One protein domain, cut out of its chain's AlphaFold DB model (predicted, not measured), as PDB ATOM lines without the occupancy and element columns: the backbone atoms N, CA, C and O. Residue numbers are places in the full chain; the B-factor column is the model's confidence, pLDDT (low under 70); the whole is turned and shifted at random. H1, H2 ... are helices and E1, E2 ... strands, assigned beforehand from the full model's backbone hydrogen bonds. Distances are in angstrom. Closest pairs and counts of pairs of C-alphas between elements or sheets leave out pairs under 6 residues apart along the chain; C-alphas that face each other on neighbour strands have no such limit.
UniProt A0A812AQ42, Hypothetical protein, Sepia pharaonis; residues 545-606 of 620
ATOM      1  N   GLY A 545     242.308 281.612 235.411       92.69
ATOM      2  CA  GLY A 545     241.113 281.784 236.229       92.69
ATOM      3  C   GLY A 545     241.032 280.749 237.341       92.69
ATOM      4  O   GLY A 545     241.745 279.749 237.317       92.69
ATOM      5  N   LEU A 546     240.160 281.008 238.311       93.69
ATOM      6  CA  LEU A 546     239.867 280.088 239.407       93.69
ATOM      7  C   LEU A 546     238.626 279.264 239.053       93.69
ATOM      8  O   LEU A 546     237.647 279.811 238.544       93.69
ATOM      9  N   LEU A 547     238.648 277.963 239.335       95.00
ATOM     10  CA  LEU A 547     237.472 277.100 239.232       95.00
ATOM     11  C   LEU A 547     236.844 276.977 240.621       95.00
ATOM     12  O   LEU A 547     237.505 276.555 241.566       95.00
ATOM     13  N   LEU A 548     235.578 277.370 240.744       93.94
ATOM     14  CA  LEU A 548     234.812 277.275 241.982       93.94
ATOM     15  C   LEU A 548     233.878 276.072 241.896       93.94
ATOM     16  O   LEU A 548     233.059 275.959 240.978       93.94
ATOM     17  N   GLY A 549     233.987 275.182 242.872       94.81
ATOM     18  CA  GLY A 549     233.250 273.931 242.903       94.81
ATOM     19  C   GLY A 549     233.162 273.334 244.300       94.81
ATOM     20  O   GLY A 549     233.692 273.885 245.265       94.81
ATOM     21  N   LYS A 550     232.489 272.191 244.386       94.69
ATOM     22  CA  LYS A 550     232.371 271.358 245.582       94.69
ATOM     23  C   LYS A 550     232.966 269.987 245.284       94.69
ATOM     24  O   LYS A 550     232.635 269.375 244.272       94.69
ATOM     25  N   VAL A 551     233.811 269.506 246.189       95.56
ATOM     26  CA  VAL A 551     234.196 268.094 246.226       95.56
ATOM     27  C   VAL A 551     233.094 267.339 246.969       95.56
ATOM     28  O   VAL A 551     232.673 267.755 248.051       95.56
ATOM     29  N   VAL A 552     232.600 266.270 246.362       96.75
ATOM     30  CA  VAL A 552     231.693 265.296 246.965       96.75
ATOM     31  C   VAL A 552     232.472 263.994 247.116       96.75
ATOM     32  O   VAL A 552     233.290 263.641 246.268       96.75
ATOM     33  N   ILE A 553     232.281 263.326 248.248       97.25
ATOM     34  CA  ILE A 553     232.942 262.066 248.575       97.25
ATOM     35  C   ILE A 553     231.823 261.049 248.769       97.25
ATOM     36  O   ILE A 553     231.191 261.019 249.822       97.25
ATOM     37  N   ASP A 554     231.560 260.269 247.727       97.06
ATOM     38  CA  ASP A 554     230.534 259.234 247.721       97.06
ATOM     39  C   ASP A 554     231.180 257.909 248.137       97.06
ATOM     40  O   ASP A 554     231.904 257.280 247.362       97.06
ATOM     41  N   VAL A 555     230.934 257.471 249.372       97.38
ATOM     42  CA  VAL A 555     231.309 256.120 249.805       97.38
ATOM     43  C   VAL A 555     230.256 255.150 249.272       97.38
ATOM     44  O   VAL A 555     229.079 255.264 249.607       97.38
ATOM     45  N   LYS A 556     230.672 254.230 248.401       96.31
ATOM     46  CA  LYS A 556     229.819 253.195 247.812       96.31
ATOM     47  C   LYS A 556     230.286 251.831 248.279       96.31
ATOM     48  O   LYS A 556     231.375 251.386 247.914       96.31
ATOM     49  N   ASP A 557     229.431 251.145 249.016       95.62
ATOM     50  CA  ASP A 557     229.700 249.784 249.453       95.62
ATOM     51  C   ASP A 557     229.337 248.823 248.324       95.62
ATOM     52  O   ASP A 557     228.181 248.454 248.116       95.62
ATOM     53  N   THR A 558     230.346 248.443 247.541       93.44
ATOM     54  CA  THR A 558     230.189 247.449 246.485       93.44
ATOM     55  C   THR A 558     230.318 246.055 247.085       93.44
ATOM     56  O   THR A 558     231.422 245.569 247.360       93.44
ATOM     57  N   VAL A 559     229.168 245.410 247.295       91.81
ATOM     58  CA  VAL A 559     229.089 243.972 247.564       91.81
ATOM     59  C   VAL A 559     229.466 243.240 246.283       91.81
ATOM     60  O   VAL A 559     228.834 243.426 245.244       91.81
ATOM     61  N   SER A 560     230.527 242.440 246.348       89.00
ATOM     62  CA  SER A 560     230.921 241.548 245.258       89.00
ATOM     63  C   SER A 560     230.354 240.145 245.489       89.00
ATOM     64  O   SER A 560     230.153 239.747 246.638       89.00
ATOM     65  N   ASP A 561     230.168 239.365 244.420       89.25
ATOM     66  CA  ASP A 561     229.599 238.002 244.474       89.25
ATOM     67  C   ASP A 561     230.373 237.030 245.393       89.25
ATOM     68  O   ASP A 561     229.879 235.970 245.763       89.25
ATOM     69  N   SER A 562     231.590 237.403 245.801       85.88
ATOM     70  CA  SER A 562     232.452 236.656 246.727       85.88
ATOM     71  C   SER A 562     232.079 236.774 248.215       85.88
ATOM     72  O   SER A 562     232.864 236.354 249.059       85.88
ATOM     73  N   GLN A 563     230.935 237.384 248.554       84.75
ATOM     74  CA  GLN A 563     230.527 237.763 249.925       84.75
ATOM     75  C   GLN A 563     231.451 238.789 250.616       84.75
ATOM     76  O   GLN A 563     231.205 239.179 251.756       84.75
ATOM     77  N   ILE A 564     232.481 239.288 249.926       88.25
ATOM     78  CA  ILE A 564     233.349 240.357 250.418       88.25
ATOM     79  C   ILE A 564     232.739 241.705 250.016       88.25
ATOM     80  O   ILE A 564     232.705 242.070 248.832       88.25
ATOM     81  N   SER A 565     232.274 242.461 251.011       90.75
ATOM     82  CA  SER A 565     231.935 243.876 250.864       90.75
ATOM     83  C   SER A 565     233.213 244.702 250.736       90.75
ATOM     84  O   SER A 565     234.101 244.618 251.587       90.75
ATOM     85  N   THR A 566     233.299 245.530 249.698       93.38
ATOM     86  CA  THR A 566     234.412 246.468 249.509       93.38
ATOM     87  C   THR A 566     233.881 247.894 249.490       93.38
ATOM     88  O   THR A 566     233.048 248.245 248.657       93.38
ATOM     89  N   THR A 567     234.350 248.722 250.424       95.44
ATOM     90  CA  THR A 567     233.950 250.130 250.525       95.44
ATOM     91  C   THR A 567     234.769 250.947 249.522       95.44
ATOM     92  O   THR A 567     235.977 251.141 249.703       95.44
ATOM     93  N   LYS A 568     234.148 251.412 248.437       96.38
ATOM     94  CA  LYS A 568     234.808 252.206 247.394       96.38
ATOM     95  C   LYS A 568     234.486 253.683 247.582       96.38
ATOM     96  O   LYS A 568     233.341 254.101 247.444       96.38
ATOM     97  N   VAL A 569     235.509 254.482 247.868       97.25
ATOM     98  CA  VAL A 569     235.373 255.936 248.017       97.25
ATOM     99  C   VAL A 569     235.530 256.605 246.648       97.25
ATOM    100  O   VAL A 569     236.640 256.705 246.125       97.25
ATOM    101  N   ASP A 570     234.422 257.063 246.066       97.31
ATOM    102  CA  ASP A 570     234.399 257.849 244.830       97.31
ATOM    103  C   ASP A 570     234.440 259.350 245.160       97.31
ATOM    104  O   ASP A 570     233.471 259.922 245.653       97.31
ATOM    105  N   THR A 571     235.551 260.024 244.858       97.06
ATOM    106  CA  THR A 571     235.658 261.485 245.006       97.06
ATOM    107  C   THR A 571     235.292 262.190 243.699       97.06
ATOM    108  O   THR A 571     236.065 262.155 242.737       97.06
ATOM    109  N   SER A 572     234.140 262.856 243.653       96.38
ATOM    110  CA  SER A 572     233.663 263.627 242.501       96.38
ATOM    111  C   SER A 572     233.855 265.135 242.728       96.38
ATOM    112  O   SER A 572     233.654 265.661 243.822       96.38
ATOM    113  N   VAL A 573     234.291 265.868 241.695       96.75
ATOM    114  CA  VAL A 573     234.546 267.319 241.781       96.75
ATOM    115  C   VAL A 573     233.562 268.058 240.881       96.75
ATOM    116  O   VAL A 573     233.713 268.085 239.661       96.75
ATOM    117  N   HIS A 574     232.551 268.675 241.489       95.44
ATOM    118  CA  HIS A 574     231.518 269.429 240.786       95.44
ATOM    119  C   HIS A 574     231.917 270.901 240.670       95.44
ATOM    120  O   HIS A 574     231.892 271.637 241.655       95.44
ATOM    121  N   ILE A 575     232.278 271.341 239.465       96.31
ATOM    122  CA  ILE A 575     232.607 272.742 239.167       96.31
ATOM    123  C   ILE A 575     231.308 273.491 238.847       96.31
ATOM    124  O   ILE A 575     230.615 273.144 237.895       96.31
ATOM    125  N   PHE A 576     230.983 274.525 239.624       94.56
ATOM    126  CA  PHE A 576     229.756 275.318 239.453       94.56
ATOM    127  C   PHE A 576     229.985 276.621 238.688       94.56
ATOM    128  O   PHE A 576     229.086 277.113 238.011       94.56
ATOM    129  N   SER A 577     231.169 277.222 238.821       93.50
ATOM    130  CA  SER A 577     231.506 278.460 238.119       93.50
ATOM    131  C   SER A 577     233.010 278.599 237.915       93.50
ATOM    132  O   SER A 577     233.812 277.949 238.585       93.50
ATOM    133  N   HIS A 578     233.394 279.461 236.980       93.31
ATOM    134  CA  HIS A 578     234.775 279.878 236.789       93.31
ATOM    135  C   HIS A 578     234.869 281.392 237.000       93.31
ATOM    136  O   HIS A 578     233.984 282.141 236.588       93.31
ATOM    137  N   VAL A 579     235.945 281.843 237.638       92.88
ATOM    138  CA  VAL A 579     236.256 283.260 237.839       92.88
ATOM    139  C   VAL A 579     237.459 283.593 236.957       92.88
ATOM    140  O   VAL A 579     238.594 283.277 237.335       92.88
ATOM    141  N   PRO A 580     237.257 284.181 235.763       92.25
ATOM    142  CA  PRO A 580     238.368 284.596 234.919       92.25
ATOM    143  C   PRO A 580     239.136 285.725 235.614       92.25
ATOM    144  O   PRO A 580     238.559 286.747 235.982       92.25
ATOM    145  N   CYS A 581     240.446 285.557 235.785       91.81
ATOM    146  CA  CYS A 581     241.303 286.623 236.287       91.81
ATOM    147  C   CYS A 581     241.693 287.519 235.100       91.81
ATOM    148  O   CYS A 581     242.345 287.034 234.172       91.81
ATOM    149  N   PRO A 582     241.337 288.821 235.092       84.25
ATOM    150  CA  PRO A 582     241.620 289.699 233.953       84.25
ATOM    151  C   PRO A 582     243.124 289.923 233.735       84.25
ATOM    152  O   PRO A 582     243.546 290.262 232.629       84.25
ATOM    153  N   HIS A 583     243.941 289.717 234.773       87.12
ATOM    154  CA  HIS A 583     245.395 289.826 234.724       87.12
ATOM    155  C   HIS A 583     246.029 288.612 235.414       87.12
ATOM    156  O   HIS A 583     245.780 288.362 236.595       87.12
ATOM    157  N   SER A 584     246.880 287.886 234.687       73.00
ATOM    158  CA  SER A 584     247.586 286.684 235.159       73.00
ATOM    159  C   SER A 584     248.524 286.941 236.346       73.00
ATOM    160  O   SER A 584     248.755 286.042 237.147       73.00
ATOM    161  N   LEU A 585     249.017 288.174 236.491       75.88
ATOM    162  CA  LEU A 585     249.946 288.603 237.543       75.88
ATOM    163  C   LEU A 585     249.265 289.115 238.826       75.88
ATOM    164  O   LEU A 585     249.948 289.609 239.715       75.88
ATOM    165  N   ARG A 586     247.928 289.055 238.957       82.38
ATOM    166  CA  ARG A 586     247.275 289.591 240.171       82.38
ATOM    167  C   ARG A 586     247.547 288.763 241.426       82.38
ATOM    168  O   ARG A 586     247.649 289.347 242.496       82.38
ATOM    169  N   PHE A 587     247.661 287.440 241.314       93.25
ATOM    170  CA  PHE A 587     247.818 286.539 242.466       93.25
ATOM    171  C   PHE A 587     249.137 285.755 242.480       93.25
ATOM    172  O   PHE A 587     249.365 284.986 243.410       93.25
ATOM    173  N   TYR A 588     250.017 285.995 241.503       94.62
ATOM    174  CA  TYR A 588     251.392 285.502 241.481       94.62
ATOM    175  C   TYR A 588     252.371 286.668 241.355       94.62
ATOM    176  O   TYR A 588     252.198 287.530 240.492       94.62
ATOM    177  N   ASP A 589     253.439 286.643 242.146       94.00
ATOM    178  CA  ASP A 589     254.603 287.498 241.935       94.00
ATOM    179  C   ASP A 589     255.346 287.129 240.642       94.00
ATOM    180  O   ASP A 589     255.217 286.026 240.107       94.00
ATOM    181  N   LYS A 590     256.253 288.012 240.197       93.31
ATOM    182  CA  LYS A 590     257.197 287.740 239.091       93.31
ATOM    183  C   LYS A 590     258.055 286.476 239.302       93.31
ATOM    184  O   LYS A 590     258.630 285.969 238.349       93.31
ATOM    185  N   THR A 591     258.145 285.978 240.538       95.06
ATOM    186  CA  THR A 591     258.850 284.740 240.920       95.06
ATOM    187  C   THR A 591     257.977 283.479 240.839       95.06
ATOM    188  O   THR A 591     258.442 282.397 241.188       95.06
ATOM    189  N   GLY A 592     256.704 283.602 240.442       93.06
ATOM    190  CA  GLY A 592     255.731 282.505 240.445       93.06
ATOM    191  C   GLY A 592     255.197 282.128 241.834       93.06
ATOM    192  O   GLY A 592     254.419 281.183 241.946       93.06
ATOM    193  N   LYS A 593     255.581 282.844 242.901       95.75
ATOM    194  CA  LYS A 593     255.012 282.644 244.244       95.75
ATOM    195  C   LYS A 593     253.602 283.224 244.327       95.75
ATOM    196  O   LYS A 593     253.367 284.332 243.853       95.75
ATOM    197  N   VAL A 594     252.680 282.483 244.943       95.31
ATOM    198  CA  VAL A 594     251.316 282.960 245.218       95.31
ATOM    199  C   VAL A 594     251.366 284.061 246.275       95.31
ATOM    200  O   VAL A 594     252.007 283.899 247.312       95.31
ATOM    201  N   VAL A 595     250.665 285.164 246.022       96.12
ATOM    202  CA  VAL A 595     250.546 286.291 246.955       96.12
ATOM    203  C   VAL A 595     249.215 286.177 247.699       96.12
ATOM    204  O   VAL A 595     248.162 286.574 247.192       96.12
ATOM    205  N   ASP A 596     249.258 285.628 248.916       95.62
ATOM    206  CA  ASP A 596     248.067 285.299 249.713       95.62
ATOM    207  C   ASP A 596     247.124 286.485 249.957       95.62
ATOM    208  O   ASP A 596     245.911 286.293 250.035       95.62
ATOM    209  N   SER A 597     247.643 287.712 250.081       94.88
ATOM    210  CA  SER A 597     246.809 288.912 250.236       94.88
ATOM    211  C   SER A 597     245.913 289.137 249.017       94.88
ATOM    212  O   SER A 597     244.718 289.387 249.174       94.88
ATOM    213  N   ASN A 598     246.462 288.971 247.813       92.94
ATOM    214  CA  ASN A 598     245.749 289.195 246.556       92.94
ATOM    215  C   ASN A 598     244.820 288.022 246.210       92.94
ATOM    216  O   ASN A 598     243.747 288.220 245.641       92.94
ATOM    217  N   LEU A 599     245.195 286.798 246.592       93.19
ATOM    218  CA  LEU A 599     244.295 285.649 246.501       93.19
ATOM    219  C   LEU A 599     243.092 285.825 247.448       93.19
ATOM    220  O   LEU A 599     241.949 285.597 247.049       93.19
ATOM    221  N   LYS A 600     243.322 286.306 248.679       92.69
ATOM    222  CA  LYS A 600     242.254 286.584 249.652       92.69
ATOM    223  C   LYS A 600     241.310 287.698 249.193       92.69
ATOM    224  O   LYS A 600     240.114 287.568 249.442       92.69
ATOM    225  N   THR A 601     241.781 288.757 248.529       92.06
ATOM    226  CA  THR A 601     240.880 289.795 247.983       92.06
ATOM    227  C   THR A 601     240.038 289.267 246.819       92.06
ATOM    228  O   THR A 601     238.818 289.417 246.858       92.06
ATOM    229  N   LEU A 602     240.646 288.551 245.863       90.69
ATOM    230  CA  LEU A 602     239.929 287.903 244.750       90.69
ATOM    231  C   LEU A 602     238.852 286.914 245.225       90.69
ATOM    232  O   LEU A 602     237.765 286.861 244.649       90.69
ATOM    233  N   ILE A 603     239.135 286.139 246.276       90.75
ATOM    234  CA  ILE A 603     238.160 285.207 246.854       90.75
ATOM    235  C   ILE A 603     237.055 285.971 247.601       90.75
ATOM    236  O   ILE A 603     235.883 285.660 247.403       90.75
ATOM    237  N   LYS A 604     237.394 286.984 248.418       89.94
ATOM    238  CA  LYS A 604     236.417 287.769 249.201       89.94
ATOM    239  C   LYS A 604     235.324 288.404 248.338       89.94
ATOM    240  O   LYS A 604     234.158 288.293 248.696       89.94
ATOM    241  N   GLU A 605     235.670 288.988 247.188       81.31
ATOM    242  CA  GLU A 605     234.687 289.576 246.253       81.31
ATOM    243  C   GLU A 605     233.644 288.569 245.734       81.31
ATOM    244  O   GLU A 605     232.581 288.962 245.251       81.31
ATOM    245  N   ARG A 606     233.943 287.266 245.795       74.06
ATOM    246  CA  ARG A 606     233.108 286.188 245.247       74.06
ATOM    247  C   ARG A 606     232.676 285.158 246.289       74.06
ATOM    248  O   ARG A 606     232.117 284.129 245.912       74.06
TER     249      ARG A 606
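What this domain is: This is residues 545 to 606 of the 620 residues of the protein "Hypothetical protein" of Sepia pharaonis (UniProt A0A812AQ42). A long hairpin of two strands, E1 and E2, makes a slender arm; at the end where E1 begins and E2 ends sits a small head, made of the loop of residues 582 to 595 and one short helix, H1, which runs crosswise to the arm. The arm makes the length of the whole, and E2 bends near the head. The printed part has 62 residues, with two named strands and one named helix in the order E1, E2, H1; the sheet, E1 - E2, is antiparallel, and the class is mixed, helices and strands. It is extended, with a radius of gyration of the C-alphas of 19.4 A and spans of 57 by 24 by 15 A.

Where its parts are: E1, residues 545 to 559, begins at C-alpha 545 at (241.113, 281.784, 236.229) and is 41.3 A long from first to last C-alpha. E2, residues 565 to 581, measures 46.1 A and ends at C-alpha 581 at (241.303, 286.623, 236.287). H1, residues 596 to 604, measures 11.9 A and ends at C-alpha 604 at (236.417, 287.769, 249.201).

How they stand to each other: E1 and E2 form a hairpin with a tight link of 5 residues, antiparallel at 168 degrees between their directions. The C-alphas of Gly 545 and Pro 580 face each other at 4.1 A, and those of Val 559 and Ser 565 at 4.4 A. N 552 and O 572, 2.8 A, and N 566 and O 558, 3.0 A, are within hydrogen-bond range. E2 bends by 52 degrees at residue 577. H1 and E1 are apart. In H1 every O i to N i+4 pair is within hydrogen-bond range.

The domain as a whole: The two C-alphas farthest apart, those of Gln 563 and Lys 590, are 57.7 A from each other. The link from E2 to H1, 14 residues, is long. The printed part has no cut. The mean pLDDT of the printed part is 92.2, and no printed residue is under 70.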